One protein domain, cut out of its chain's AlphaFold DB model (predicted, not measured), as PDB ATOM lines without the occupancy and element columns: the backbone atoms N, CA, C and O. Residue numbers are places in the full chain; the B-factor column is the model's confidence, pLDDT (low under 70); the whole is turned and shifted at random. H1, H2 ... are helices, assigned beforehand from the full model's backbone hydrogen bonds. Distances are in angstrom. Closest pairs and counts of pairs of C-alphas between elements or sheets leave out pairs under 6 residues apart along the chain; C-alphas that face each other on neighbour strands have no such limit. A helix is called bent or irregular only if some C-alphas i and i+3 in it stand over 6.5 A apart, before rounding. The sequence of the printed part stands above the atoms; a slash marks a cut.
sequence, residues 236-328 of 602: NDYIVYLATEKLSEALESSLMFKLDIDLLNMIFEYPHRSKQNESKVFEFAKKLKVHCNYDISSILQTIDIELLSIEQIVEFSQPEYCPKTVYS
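Overview. This is residues 236 to 328 of the 602 residues of the protein "BTB domain-containing protein" of Tritrichomonas foetus (UniProt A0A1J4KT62). What shape is it? Kinked helix H4 and short H5 lie between H1, H2 and H3 at one end and H6 at the other. What makes it up? The printed part has 93 residues with six named helices, H1 to H6 in order. It is all helix and compact, with radius of gyration of the C-alphas 12.6 A and spans 37 by 26 by 22 A.

Arrangement. Does H4, residues 275 to 292, touch H5, residues 297 to 301? It only just does, with residues 282 to 285 alone: 3 pairs of C-alphas are within 8 A, the closest Ala 285 and Ile 299, 7.0 A. In H4, 12 of 14 O i to N i+4 pairs are within hydrogen-bond range. What touches H1, residues 236 to 245? H3, residues 261 to 268, does, the closest C-alphas being Val 240 and Ile 267, 5.3 A.

Along the chain. Where does H4 begin? C-alpha 275 is at (-32.091, -57.882, -41.019). Is H4 irregular? It is: C-alphas 276 and 279 are 7.9 A apart.

Size, cuts and confidence. Is there a cut? The printed part has no cut. Where is pLDDT low? Residues 236 to 239 are under 70.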
ATOM      1  N   ASN A 236     -40.794 -61.460 -20.870       62.19
ATOM      2  CA  ASN A 236     -40.299 -60.386 -21.730       62.19
ATOM      3  C   ASN A 236     -39.678 -60.904 -23.046       62.19
ATOM      4  O   ASN A 236     -39.939 -60.312 -24.088       62.19
ATOM      5  N   ASP A 237     -38.946 -62.021 -23.039       68.00
ATOM      6  CA  ASP A 237     -38.266 -62.575 -24.222       68.00
ATOM      7  C   ASP A 237     -39.265 -63.108 -25.257       68.00
ATOM      8  O   ASP A 237     -39.093 -62.908 -26.455       68.00
ATOM      9  N   TYR A 238     -40.364 -63.720 -24.802       69.38
ATOM     10  CA  TYR A 238     -41.428 -64.212 -25.684       69.38
ATOM     11  C   TYR A 238     -42.210 -63.070 -26.351       69.38
ATOM     12  O   TYR A 238     -42.520 -63.118 -27.539       69.38
ATOM     13  N   ILE A 239     -42.505 -62.011 -25.599       67.94
ATOM     14  CA  ILE A 239     -43.181 -60.814 -26.115       67.94
ATOM     15  C   ILE A 239     -42.324 -60.085 -27.151       67.94
ATOM     16  O   ILE A 239     -42.829 -59.647 -28.187       67.94
ATOM     17  N   VAL A 240     -41.027 -59.992 -26.877       77.06
ATOM     18  CA  VAL A 240     -40.036 -59.430 -27.791       77.06
ATOM     19  C   VAL A 240     -39.936 -60.289 -29.046       77.06
ATOM     20  O   VAL A 240     -40.042 -59.755 -30.148       77.06
ATOM     21  N   TYR A 241     -39.852 -61.613 -28.893       79.88
ATOM     22  CA  TYR A 241     -39.851 -62.559 -30.004       79.88
ATOM     23  C   TYR A 241     -41.053 -62.347 -30.938       79.88
ATOM     24  O   TYR A 241     -40.867 -62.114 -32.132       79.88
ATOM     25  N   LEU A 242     -42.278 -62.308 -30.402       75.56
ATOM     26  CA  LEU A 242     -43.490 -62.086 -31.200       75.56
ATOM     27  C   LEU A 242     -43.454 -60.759 -31.979       75.56
ATOM     28  O   LEU A 242     -43.789 -60.724 -33.164       75.56
ATOM     29  N   ALA A 243     -43.005 -59.674 -31.338       80.94
ATOM     30  CA  ALA A 243     -42.857 -58.379 -31.998       80.94
ATOM     31  C   ALA A 243     -41.775 -58.385 -33.092       80.94
ATOM     32  O   ALA A 243     -41.934 -57.708 -34.109       80.94
ATOM     33  N   THR A 244     -40.703 -59.164 -32.918       83.25
ATOM     34  CA  THR A 244     -39.630 -59.290 -33.917       83.25
ATOM     35  C   THR A 244     -40.034 -60.120 -35.135       83.25
ATOM     36  O   THR A 244     -39.684 -59.745 -36.255       83.25
ATOM     37  N   GLU A 245     -40.827 -61.181 -34.954       83.50
ATOM     38  CA  GLU A 245     -41.332 -62.026 -36.050       83.50
ATOM     39  C   GLU A 245     -42.184 -61.223 -37.044       83.50
ATOM     40  O   GLU A 245     -42.085 -61.405 -38.257       83.50
ATOM     41  N   LYS A 246     -42.983 -60.275 -36.539       86.19
ATOM     42  CA  LYS A 246     -43.835 -59.386 -37.347       86.19
ATOM     43  C   LYS A 246     -43.305 -57.960 -37.463       86.19
ATOM     44  O   LYS A 246     -44.075 -57.032 -37.711       86.19
ATOM     45  N   LEU A 247     -41.993 -57.768 -37.323       89.62
ATOM     46  CA  LEU A 247     -41.407 -56.432 -37.209       89.62
ATOM     47  C   LEU A 247     -41.780 -55.502 -38.373       89.62
ATOM     48  O   LEU A 247     -42.104 -54.345 -38.140       89.62
ATOM     49  N   SER A 248     -41.792 -55.995 -39.616       90.06
ATOM     50  CA  SER A 248     -42.171 -55.183 -40.786       90.06
ATOM     51  C   SER A 248     -43.568 -54.562 -40.648       90.06
ATOM     52  O   SER A 248     -43.732 -53.380 -40.936       90.06
ATOM     53  N   GLU A 249     -44.561 -55.346 -40.214       90.31
ATOM     54  CA  GLU A 249     -45.940 -54.883 -39.988       90.31
ATOM     55  C   GLU A 249     -46.012 -53.996 -38.736       90.31
ATOM     56  O   GLU A 249     -46.674 -52.960 -38.731       90.31
ATOM     57  N   ALA A 250     -45.274 -54.361 -37.682       90.00
ATOM     58  CA  ALA A 250     -45.252 -53.621 -36.425       90.00
ATOM     59  C   ALA A 250     -44.704 -52.193 -36.595       90.00
ATOM     60  O   ALA A 250     -45.252 -51.262 -36.012       90.00
ATOM     61  N   LEU A 251     -43.681 -51.993 -37.436       91.81
ATOM     62  CA  LEU A 251     -43.097 -50.673 -37.728       91.81
ATOM     63  C   LEU A 251     -44.079 -49.705 -38.412       91.81
ATOM     64  O   LEU A 251     -43.861 -48.492 -38.398       91.81
ATOM     65  N   GLU A 252     -45.150 -50.225 -39.011       91.00
ATOM     66  CA  GLU A 252     -46.211 -49.437 -39.646       91.00
ATOM     67  C   GLU A 252     -47.374 -49.143 -38.680       91.00
ATOM     68  O   GLU A 252     -48.160 -48.221 -38.917       91.00
ATOM     69  N   SER A 253     -47.458 -49.864 -37.557       90.81
ATOM     70  CA  SER A 253     -48.501 -49.675 -36.552       90.81
ATOM     71  C   SER A 253     -48.291 -48.411 -35.718       90.81
ATOM     72  O   SER A 253     -47.228 -48.150 -35.151       90.81
ATOM     73  N   SER A 254     -49.378 -47.661 -35.521       90.50
ATOM     74  CA  SER A 254     -49.406 -46.531 -34.585       90.50
ATOM     75  C   SER A 254     -49.165 -46.941 -33.123       90.50
ATOM     76  O   SER A 254     -48.772 -46.108 -32.305       90.50
ATOM     77  N   LEU A 255     -49.388 -48.215 -32.776       89.81
ATOM     78  CA  LEU A 255     -49.178 -48.733 -31.424       89.81
ATOM     79  C   LEU A 255     -47.697 -48.903 -31.089       89.81
ATOM     80  O   LEU A 255     -47.343 -48.817 -29.916       89.81
ATOM     81  N   MET A 256     -46.831 -49.052 -32.094       89.75
ATOM     82  CA  MET A 256     -45.384 -49.142 -31.900       89.75
ATOM     83  C   MET A 256     -44.819 -47.877 -31.230       89.75
ATOM     84  O   MET A 256     -43.931 -47.959 -30.388       89.75
ATOM     85  N   PHE A 257     -45.402 -46.705 -31.512       89.31
ATOM     86  CA  PHE A 257     -45.042 -45.429 -30.875       89.31
ATOM     87  C   PHE A 257     -45.516 -45.304 -29.416       89.31
ATOM     88  O   PHE A 257     -45.126 -44.365 -28.725       89.31
ATOM     89  N   LYS A 258     -46.380 -46.214 -28.944       88.75
ATOM     90  CA  LYS A 258     -46.841 -46.257 -27.546       88.75
ATOM     91  C   LYS A 258     -45.952 -47.125 -26.655       88.75
ATOM     92  O   LYS A 258     -46.139 -47.101 -25.440       88.75
ATOM     93  N   LEU A 259     -45.042 -47.908 -27.236       86.75
ATOM     94  CA  LEU A 259     -44.076 -48.695 -26.479       86.75
ATOM     95  C   LEU A 259     -43.069 -47.759 -25.793       86.75
ATOM     96  O   LEU A 259     -42.708 -46.708 -26.329       86.75
ATOM     97  N   ASP A 260     -42.637 -48.137 -24.592       84.38
ATOM     98  CA  ASP A 260     -41.556 -47.438 -23.901       84.38
ATOM     99  C   ASP A 260     -40.194 -47.763 -24.541       84.38
ATOM    100  O   ASP A 260     -40.052 -48.719 -25.309       84.38
ATOM    101  N   ILE A 261     -39.184 -46.938 -24.250       83.12
ATOM    102  CA  ILE A 261     -37.856 -47.086 -24.860       83.12
ATOM    103  C   ILE A 261     -37.190 -48.423 -24.503       83.12
ATOM    104  O   ILE A 261     -36.462 -48.972 -25.325       83.12
ATOM    105  N   ASP A 262     -37.485 -48.987 -23.327       82.94
ATOM    106  CA  ASP A 262     -36.954 -50.286 -22.911       82.94
ATOM    107  C   ASP A 262     -37.492 -51.410 -23.805       82.94
ATOM    108  O   ASP A 262     -36.725 -52.243 -24.279       82.94
ATOM    109  N   LEU A 263     -38.807 -51.432 -24.065       84.56
ATOM    110  CA  LEU A 263     -39.437 -52.398 -24.967       84.56
ATOM    111  C   LEU A 263     -38.920 -52.258 -26.393       84.56
ATOM    112  O   LEU A 263     -38.637 -53.265 -27.038       84.56
ATOM    113  N   LEU A 264     -38.769 -51.022 -26.873       88.25
ATOM    114  CA  LEU A 264     -38.208 -50.770 -28.195       88.25
ATOM    115  C   LEU A 264     -36.772 -51.292 -28.293       88.25
ATOM    116  O   LEU A 264     -36.467 -52.016 -29.236       88.25
ATOM    117  N   ASN A 265     -35.917 -51.002 -27.309       87.56
ATOM    118  CA  ASN A 265     -34.549 -51.521 -27.284       87.56
ATOM    119  C   ASN A 265     -34.535 -53.051 -27.251       87.56
ATOM    120  O   ASN A 265     -33.837 -53.650 -28.058       87.56
ATOM    121  N   MET A 266     -35.368 -53.694 -26.425       85.94
ATOM    122  CA  MET A 266     -35.451 -55.159 -26.404       85.94
ATOM    123  C   MET A 266     -35.853 -55.741 -27.770       85.94
ATOM    124  O   MET A 266     -35.298 -56.755 -28.178       85.94
ATOM    125  N   ILE A 267     -36.772 -55.097 -28.502       88.50
ATOM    126  CA  ILE A 267     -37.167 -55.514 -29.859       88.50
ATOM    127  C   ILE A 267     -36.025 -55.319 -30.863       88.50
ATOM    128  O   ILE A 267     -35.760 -56.208 -31.673       88.50
ATOM    129  N   PHE A 268     -35.350 -54.168 -30.842       90.44
ATOM    130  CA  PHE A 268     -34.327 -53.838 -31.838       90.44
ATOM    131  C   PHE A 268     -32.975 -54.521 -31.591       90.44
ATOM    132  O   PHE A 268     -32.279 -54.849 -32.556       90.44
ATOM    133  N   GLU A 269     -32.632 -54.785 -30.329       88.69
ATOM    134  CA  GLU A 269     -31.419 -55.492 -29.895       88.69
ATOM    135  C   GLU A 269     -31.595 -57.018 -29.870       88.69
ATOM    136  O   GLU A 269     -30.634 -57.740 -29.599       88.69
ATOM    137  N   TYR A 270     -32.798 -57.531 -30.159       87.50
ATOM    138  CA  TYR A 270     -33.057 -58.968 -30.140       87.50
ATOM    139  C   TYR A 270     -32.107 -59.706 -31.105       87.50
ATOM    140  O   TYR A 270     -32.118 -59.405 -32.305       87.50
ATOM    141  N   PRO A 271     -31.314 -60.695 -30.636       83.06
ATOM    142  CA  PRO A 271     -30.252 -61.315 -31.438       83.06
ATOM    143  C   PRO A 271     -30.718 -61.928 -32.764       83.06
ATOM    144  O   PRO A 271     -29.949 -61.994 -33.718       83.06
ATOM    145  N   HIS A 272     -31.979 -62.361 -32.833       80.81
ATOM    146  CA  HIS A 272     -32.568 -62.996 -34.013       80.81
ATOM    147  C   HIS A 272     -33.498 -62.062 -34.809       80.81
ATOM    148  O   HIS A 272     -34.279 -62.532 -35.632       80.81
ATOM    149  N   ARG A 273     -33.439 -60.738 -34.586       87.94
ATOM    150  CA  ARG A 273     -34.206 -59.761 -35.372       87.94
ATOM    151  C   ARG A 273     -33.859 -59.881 -36.859       87.94
ATOM    152  O   ARG A 273     -32.695 -59.784 -37.244       87.94
ATOM    153  N   SER A 274     -34.883 -59.998 -37.708       83.69
ATOM    154  CA  SER A 274     -34.692 -60.019 -39.162       83.69
ATOM    155  C   SER A 274     -34.012 -58.741 -39.669       83.69
ATOM    156  O   SER A 274     -34.507 -57.624 -39.473       83.69
ATOM    157  N   LYS A 275     -32.901 -58.931 -40.387       85.94
ATOM    158  CA  LYS A 275     -32.091 -57.882 -41.019       85.94
ATOM    159  C   LYS A 275     -32.673 -57.343 -42.331       85.94
ATOM    160  O   LYS A 275     -32.235 -56.320 -42.832       85.94
ATOM    161  N   GLN A 276     -33.733 -57.951 -42.860       87.81
ATOM    162  CA  GLN A 276     -34.404 -57.453 -44.071       87.81
ATOM    163  C   GLN A 276     -35.131 -56.113 -43.851       87.81
ATOM    164  O   GLN A 276     -35.492 -55.433 -44.808       87.81
ATOM    165  N   ASN A 277     -35.355 -55.727 -42.592       88.69
ATOM    166  CA  ASN A 277     -36.148 -54.555 -42.229       88.69
ATOM    167  C   ASN A 277     -35.315 -53.305 -41.910       88.69
ATOM    168  O   ASN A 277     -35.907 -52.307 -41.509       88.69
ATOM    169  N   GLU A 278     -33.988 -53.310 -42.067       92.75
ATOM    170  CA  GLU A 278     -33.122 -52.207 -41.599       92.75
ATOM    171  C   GLU A 278     -33.507 -50.841 -42.182       92.75
ATOM    172  O   GLU A 278     -33.599 -49.858 -41.447       92.75
ATOM    173  N   SER A 279     -33.882 -50.793 -43.463       93.12
ATOM    174  CA  SER A 279     -34.414 -49.582 -44.101       93.12
ATOM    175  C   SER A 279     -35.687 -49.056 -43.412       93.12
ATOM    176  O   SER A 279     -35.809 -47.859 -43.140       93.12
ATOM    177  N   LYS A 280     -36.627 -49.946 -43.058       93.25
ATOM    178  CA  LYS A 280     -37.857 -49.577 -42.334       93.25
ATOM    179  C   LYS A 280     -37.571 -49.183 -40.885       93.25
ATOM    180  O   LYS A 280     -38.224 -48.278 -40.369       93.25
ATOM    181  N   VAL A 281     -36.610 -49.840 -40.233       93.81
ATOM    182  CA  VAL A 281     -36.178 -49.510 -38.867       93.81
ATOM    183  C   VAL A 281     -35.565 -48.114 -38.824       93.81
ATOM    184  O   VAL A 281     -35.915 -47.333 -37.939       93.81
ATOM    185  N   PHE A 282     -34.734 -47.759 -39.807       94.19
ATOM    186  CA  PHE A 282     -34.166 -46.416 -39.919       94.19
ATOM    187  C   PHE A 282     -35.253 -45.339 -40.068       94.19
ATOM    188  O   PHE A 282     -35.276 -44.360 -39.317       94.19
ATOM    189  N   GLU A 283     -36.225 -45.552 -40.961       94.06
ATOM    190  CA  GLU A 283     -37.356 -44.628 -41.127       94.06
ATOM    191  C   GLU A 283     -38.243 -44.538 -39.880       94.06
ATOM    192  O   GLU A 283     -38.717 -43.457 -39.514       94.06
ATOM    193  N   PHE A 284     -38.459 -45.656 -39.189       93.75
ATOM    194  CA  PHE A 284     -39.184 -45.663 -37.924       93.75
ATOM    195  C   PHE A 284     -38.437 -44.876 -36.842       93.75
ATOM    196  O   PHE A 284     -39.054 -44.046 -36.177       93.75
ATOM    197  N   ALA A 285     -37.120 -45.052 -36.700       92.25
ATOM    198  CA  ALA A 285     -36.305 -44.317 -35.731       92.25
ATOM    199  C   ALA A 285     -36.374 -42.798 -35.969       92.25
ATOM    200  O   ALA A 285     -36.584 -42.028 -35.026       92.25
ATOM    201  N   LYS A 286     -36.307 -42.359 -37.234       91.62
ATOM    202  CA  LYS A 286     -36.525 -40.952 -37.615       91.62
ATOM    203  C   LYS A 286     -37.898 -40.450 -37.161       91.62
ATOM    204  O   LYS A 286     -37.995 -39.405 -36.513       91.62
ATOM    205  N   LYS A 287     -38.966 -41.205 -37.443       91.75
ATOM    206  CA  LYS A 287     -40.331 -40.851 -37.012       91.75
ATOM    207  C   LYS A 287     -40.454 -40.798 -35.490       91.75
ATOM    208  O   LYS A 287     -41.083 -39.872 -34.982       91.75
ATOM    209  N   LEU A 288     -39.844 -41.745 -34.780       89.50
ATOM    210  CA  LEU A 288     -39.866 -41.858 -33.323       89.50
ATOM    211  C   LEU A 288     -39.215 -40.641 -32.653       89.50
ATOM    212  O   LEU A 288     -39.781 -40.077 -31.715       89.50
ATOM    213  N   LYS A 289     -38.075 -40.180 -33.181       86.69
ATOM    214  CA  LYS A 289     -37.411 -38.952 -32.727       86.69
ATOM    215  C   LYS A 289     -38.316 -37.728 -32.864       86.69
ATOM    216  O   LYS A 289     -38.437 -36.956 -31.917       86.69
ATOM    217  N   VAL A 290     -39.004 -37.585 -33.999       86.31
ATOM    218  CA  VAL A 290     -39.930 -36.464 -34.252       86.31
ATOM    219  C   VAL A 290     -41.194 -36.543 -33.386       86.31
ATOM    220  O   VAL A 290     -41.638 -35.527 -32.862       86.31
ATOM    221  N   HIS A 291     -41.791 -37.729 -33.247       79.31
ATOM    222  CA  HIS A 291     -43.098 -37.901 -32.596       79.31
ATOM    223  C   HIS A 291     -43.018 -37.948 -31.070       79.31
ATOM    224  O   HIS A 291     -43.928 -37.465 -30.398       79.31
ATOM    225  N   CYS A 292     -41.959 -38.540 -30.520       74.19
ATOM    226  CA  CYS A 292     -41.884 -38.878 -29.099       74.19
ATOM    227  C   CYS A 292     -40.709 -38.208 -28.369       74.19
ATOM    228  O   CYS A 292     -40.603 -38.355 -27.155       74.19
ATOM    229  N   ASN A 293     -39.840 -37.471 -29.080       76.44
ATOM    230  CA  ASN A 293     -38.632 -36.839 -28.532       76.44
ATOM    231  C   ASN A 293     -37.733 -37.822 -27.744       76.44
ATOM    232  O   ASN A 293     -37.104 -37.448 -26.754       76.44
ATOM    233  N   TYR A 294     -37.711 -39.092 -28.162       78.25
ATOM    234  CA  TYR A 294     -36.868 -40.123 -27.560       78.25
ATOM    235  C   TYR A 294     -35.405 -39.969 -27.985       78.25
ATOM    236  O   TYR A 294     -35.108 -39.549 -29.107       78.25
ATOM    237  N   ASP A 295     -34.494 -40.387 -27.104       82.00
ATOM    238  CA  ASP A 295     -33.122 -40.681 -27.507       82.00
ATOM    239  C   ASP A 295     -33.114 -41.985 -28.313       82.00
ATOM    240  O   ASP A 295     -33.326 -43.069 -27.776       82.00
ATOM    241  N   ILE A 296     -32.907 -41.862 -29.623       86.75
ATOM    242  CA  ILE A 296     -32.886 -42.989 -30.563       86.75
ATOM    243  C   ILE A 296     -31.480 -43.572 -30.761       86.75
ATOM    244  O   ILE A 296     -31.291 -44.431 -31.620       86.75
ATOM    245  N   SER A 297     -30.482 -43.110 -29.997       86.00
ATOM    246  CA  SER A 297     -29.079 -43.502 -30.182       86.00
ATOM    247  C   SER A 297     -28.847 -45.004 -30.018       86.00
ATOM    248  O   SER A 297     -27.990 -45.544 -30.714       86.00
ATOM    249  N   SER A 298     -29.583 -45.675 -29.124       87.25
ATOM    250  CA  SER A 298     -29.529 -47.135 -28.948       87.25
ATOM    251  C   SER A 298     -30.072 -47.858 -30.178       87.25
ATOM    252  O   SER A 298     -29.385 -48.694 -30.752       87.25
ATOM    253  N   ILE A 299     -31.251 -47.457 -30.661       89.31
ATOM    254  CA  ILE A 299     -31.903 -48.053 -31.835       89.31
ATOM    255  C   ILE A 299     -31.019 -47.899 -33.076       89.31
ATOM    256  O   ILE A 299     -30.786 -48.873 -33.787       89.31
ATOM    257  N   LEU A 300     -30.473 -46.703 -33.307       90.50
ATOM    258  CA  LEU A 300     -29.594 -46.426 -34.445       90.50
ATOM    259  C   LEU A 300     -28.318 -47.286 -34.441       90.50
ATOM    260  O   LEU A 300     -27.822 -47.619 -35.511       90.50
ATOM    261  N   GLN A 301     -27.800 -47.670 -33.268       89.50
ATOM    262  CA  GLN A 301     -26.635 -48.563 -33.159       89.50
ATOM    263  C   GLN A 301     -26.949 -50.013 -33.545       89.50
ATOM    264  O   GLN A 301     -26.031 -50.762 -33.865       89.50
ATOM    265  N   THR A 302     -28.222 -50.414 -33.529       89.44
ATOM    266  CA  THR A 302     -28.633 -51.770 -33.928       89.44
ATOM    267  C   THR A 302     -28.763 -51.945 -35.441       89.44
ATOM    268  O   THR A 302     -28.889 -53.084 -35.906       89.44
ATOM    269  N   ILE A 303     -28.775 -50.838 -36.194       91.25
ATOM    270  CA  ILE A 303     -29.009 -50.829 -37.637       91.25
ATOM    271  C   ILE A 303     -27.742 -51.268 -38.355       91.25
ATOM    272  O   ILE A 303     -26.684 -50.655 -38.217       91.25
ATOM    273  N   ASP A 304     -27.879 -52.313 -39.162       90.12
ATOM    274  CA  ASP A 304     -26.854 -52.691 -40.122       90.12
ATOM    275  C   ASP A 304     -26.845 -51.707 -41.305       90.12
ATOM    276  O   ASP A 304     -27.779 -51.658 -42.110       90.12
ATOM    277  N   ILE A 305     -25.797 -50.885 -41.372       86.25
ATOM    278  CA  ILE A 305     -25.657 -49.795 -42.347       86.25
ATOM    279  C   ILE A 305     -25.447 -50.350 -43.763       86.25
ATOM    280  O   ILE A 305     -25.826 -49.693 -44.731       86.25
ATOM    281  N   GLU A 306     -24.894 -51.560 -43.903       87.12
ATOM    282  CA  GLU A 306     -24.631 -52.184 -45.209       87.12
ATOM    283  C   GLU A 306     -25.923 -52.555 -45.950       87.12
ATOM    284  O   GLU A 306     -25.932 -52.684 -47.174       87.12
ATOM    285  N   LEU A 307     -27.033 -52.675 -45.216       91.50
ATOM    286  CA  LEU A 307     -28.352 -53.022 -45.745       91.50
ATOM    287  C   LEU A 307     -29.235 -51.793 -46.026       91.50
ATOM    288  O   LEU A 307     -30.416 -51.940 -46.357       91.50
ATOM    289  N   LEU A 308     -28.690 -50.580 -45.891       90.12
ATOM    290  CA  LEU A 308     -29.367 -49.327 -46.226       90.12
ATOM    291  C   LEU A 308     -29.097 -48.908 -47.679       90.12
ATOM    292  O   LEU A 308     -28.061 -49.229 -48.261       90.12
ATOM    293  N   SER A 309     -30.018 -48.140 -48.273       87.94
ATOM    294  CA  SER A 309     -29.757 -47.510 -49.577       87.94
ATOM    295  C   SER A 309     -28.692 -46.414 -49.458       87.94
ATOM    296  O   SER A 309     -28.467 -45.872 -48.376       87.94
ATOM    297  N   ILE A 310     -28.070 -46.024 -50.575       80.69
ATOM    298  CA  ILE A 310     -27.074 -44.939 -50.597       80.69
ATOM    299  C   ILE A 310     -27.655 -43.648 -50.003       80.69
ATOM    300  O   ILE A 310     -27.002 -42.988 -49.196       80.69
ATOM    301  N   GLU A 311     -28.898 -43.313 -50.348       84.19
ATOM    302  CA  GLU A 311     -29.604 -42.138 -49.831       84.19
ATOM    303  C   GLU A 311     -29.799 -42.230 -48.313       84.19
ATOM    304  O   GLU A 311     -29.555 -41.268 -47.587       84.19
ATOM    305  N   GLN A 312     -30.174 -43.408 -47.812       88.75
ATOM    306  CA  GLN A 312     -30.345 -43.635 -46.379       88.75
ATOM    307  C   GLN A 312     -29.014 -43.608 -45.623       88.75
ATOM    308  O   GLN A 312     -28.966 -43.080 -44.518       88.75
ATOM    309  N   ILE A 313     -27.917 -44.097 -46.208       84.75
ATOM    310  CA  ILE A 313     -26.568 -44.000 -45.624       84.75
ATOM    311  C   ILE A 313     -26.134 -42.530 -45.523       84.75
ATOM    312  O   ILE A 313     -25.586 -42.101 -44.504       84.75
ATOM    313  N   VAL A 314     -26.410 -41.737 -46.560       81.56
ATOM    314  CA  VAL A 314     -26.173 -40.284 -46.608       81.56
ATOM    315  C   VAL A 314     -26.954 -39.559 -45.501       81.56
ATOM    316  O   VAL A 314     -26.406 -38.663 -44.849       81.56
ATOM    317  N   GLU A 315     -28.203 -39.955 -45.250       87.44
ATOM    318  CA  GLU A 315     -29.024 -39.435 -44.150       87.44
ATOM    319  C   GLU A 315     -28.545 -39.912 -42.769       87.44
ATOM    320  O   GLU A 315     -28.404 -39.097 -41.857       87.44
ATOM    321  N   PHE A 316     -28.236 -41.202 -42.610       87.00
ATOM    322  CA  PHE A 316     -27.703 -41.791 -41.375       87.00
ATOM    323  C   PHE A 316     -26.393 -41.115 -40.954       87.00
ATOM    324  O   PHE A 316     -26.135 -40.919 -39.771       87.00
ATOM    325  N   SER A 317     -25.583 -40.697 -41.928       80.38
ATOM    326  CA  SER A 317     -24.307 -40.000 -41.728       80.38
ATOM    327  C   SER A 317     -24.442 -38.572 -41.188       80.38
ATOM    328  O   SER A 317     -23.438 -37.967 -40.802       80.38
ATOM    329  N   GLN A 318     -25.648 -37.995 -41.178       82.06
ATOM    330  CA  GLN A 318     -25.851 -36.651 -40.645       82.06
ATOM    331  C   GLN A 318     -25.622 -36.632 -39.124       82.06
ATOM    332  O   GLN A 318     -26.000 -37.586 -38.441       82.06
ATOM    333  N   PRO A 319     -25.090 -35.534 -38.549       79.69
ATOM    334  CA  PRO A 319     -24.843 -35.433 -37.104       79.69
ATOM    335  C   PRO A 319     -26.077 -35.696 -36.228       79.69
ATOM    336  O   PRO A 319     -25.953 -36.019 -35.051       79.69
ATOM    337  N   GLU A 320     -27.273 -35.533 -36.796       83.06
ATOM    338  CA  GLU A 320     -28.543 -35.774 -36.121       83.06
ATOM    339  C   GLU A 320     -28.890 -37.268 -35.959       83.06
ATOM    340  O   GLU A 320     -29.582 -37.617 -34.997       83.06
ATOM    341  N   TYR A 321     -28.437 -38.131 -36.874       86.19
ATOM    342  CA  TYR A 321     -28.809 -39.552 -36.947       86.19
ATOM    343  C   TYR A 321     -27.618 -40.503 -36.821       86.19
ATOM    344  O   TYR A 321     -27.823 -41.704 -36.686       86.19
ATOM    345  N   CYS A 322     -26.389 -39.992 -36.826       83.44
ATOM    346  CA  CYS A 322     -25.200 -40.813 -36.661       83.44
ATOM    347  C   CYS A 322     -24.883 -40.986 -35.166       83.44
ATOM    348  O   CYS A 322     -24.585 -39.992 -34.490       83.44
ATOM    349  N   PRO A 323     -24.910 -42.214 -34.613       81.88
ATOM    350  CA  PRO A 323     -24.499 -42.441 -33.234       81.88
ATOM    351  C   PRO A 323     -23.054 -41.992 -33.006       81.88
ATOM    352  O   PRO A 323     -22.173 -42.265 -33.821       81.88
ATOM    353  N   LYS A 324     -22.768 -41.371 -31.854       79.12
ATOM    354  CA  LYS A 324     -21.401 -40.928 -31.496       79.12
ATOM    355  C   LYS A 324     -20.378 -42.065 -31.471       79.12
ATOM    356  O   LYS A 324     -19.194 -41.813 -31.632       79.12
ATOM    357  N   THR A 325     -20.834 -43.293 -31.233       77.38
ATOM    358  CA  THR A 325     -20.007 -44.505 -31.245       77.38
ATOM    359  C   THR A 325     -19.534 -44.886 -32.646       77.38
ATOM    360  O   THR A 325     -18.505 -45.538 -32.776       77.38
ATOM    361  N   VAL A 326     -20.264 -44.465 -33.681       73.44
ATOM    362  CA  VAL A 326     -19.989 -44.778 -35.087       73.44
ATOM    363  C   VAL A 326     -19.367 -43.572 -35.802       73.44
ATOM    364  O   VAL A 326     -18.501 -43.742 -36.657       73.44
ATOM    365  N   TYR A 327     -19.768 -42.348 -35.442       77.25
ATOM    366  CA  TYR A 327     -19.342 -41.124 -36.117       77.25
ATOM    367  C   TYR A 327     -17.824 -40.889 -36.049       77.25
ATOM    368  O   TYR A 327     -17.213 -40.864 -34.982       77.25
ATOM    369  N   SER A 328     -17.229 -40.606 -37.209       80.69
ATOM    370  CA  SER A 328     -15.828 -40.199 -37.354       80.69
ATOM    371  C   SER A 328     -15.730 -38.896 -38.142       80.69
ATOM    372  O   SER A 328     -16.133 -38.828 -39.306       80.69
TER     373      SER A 328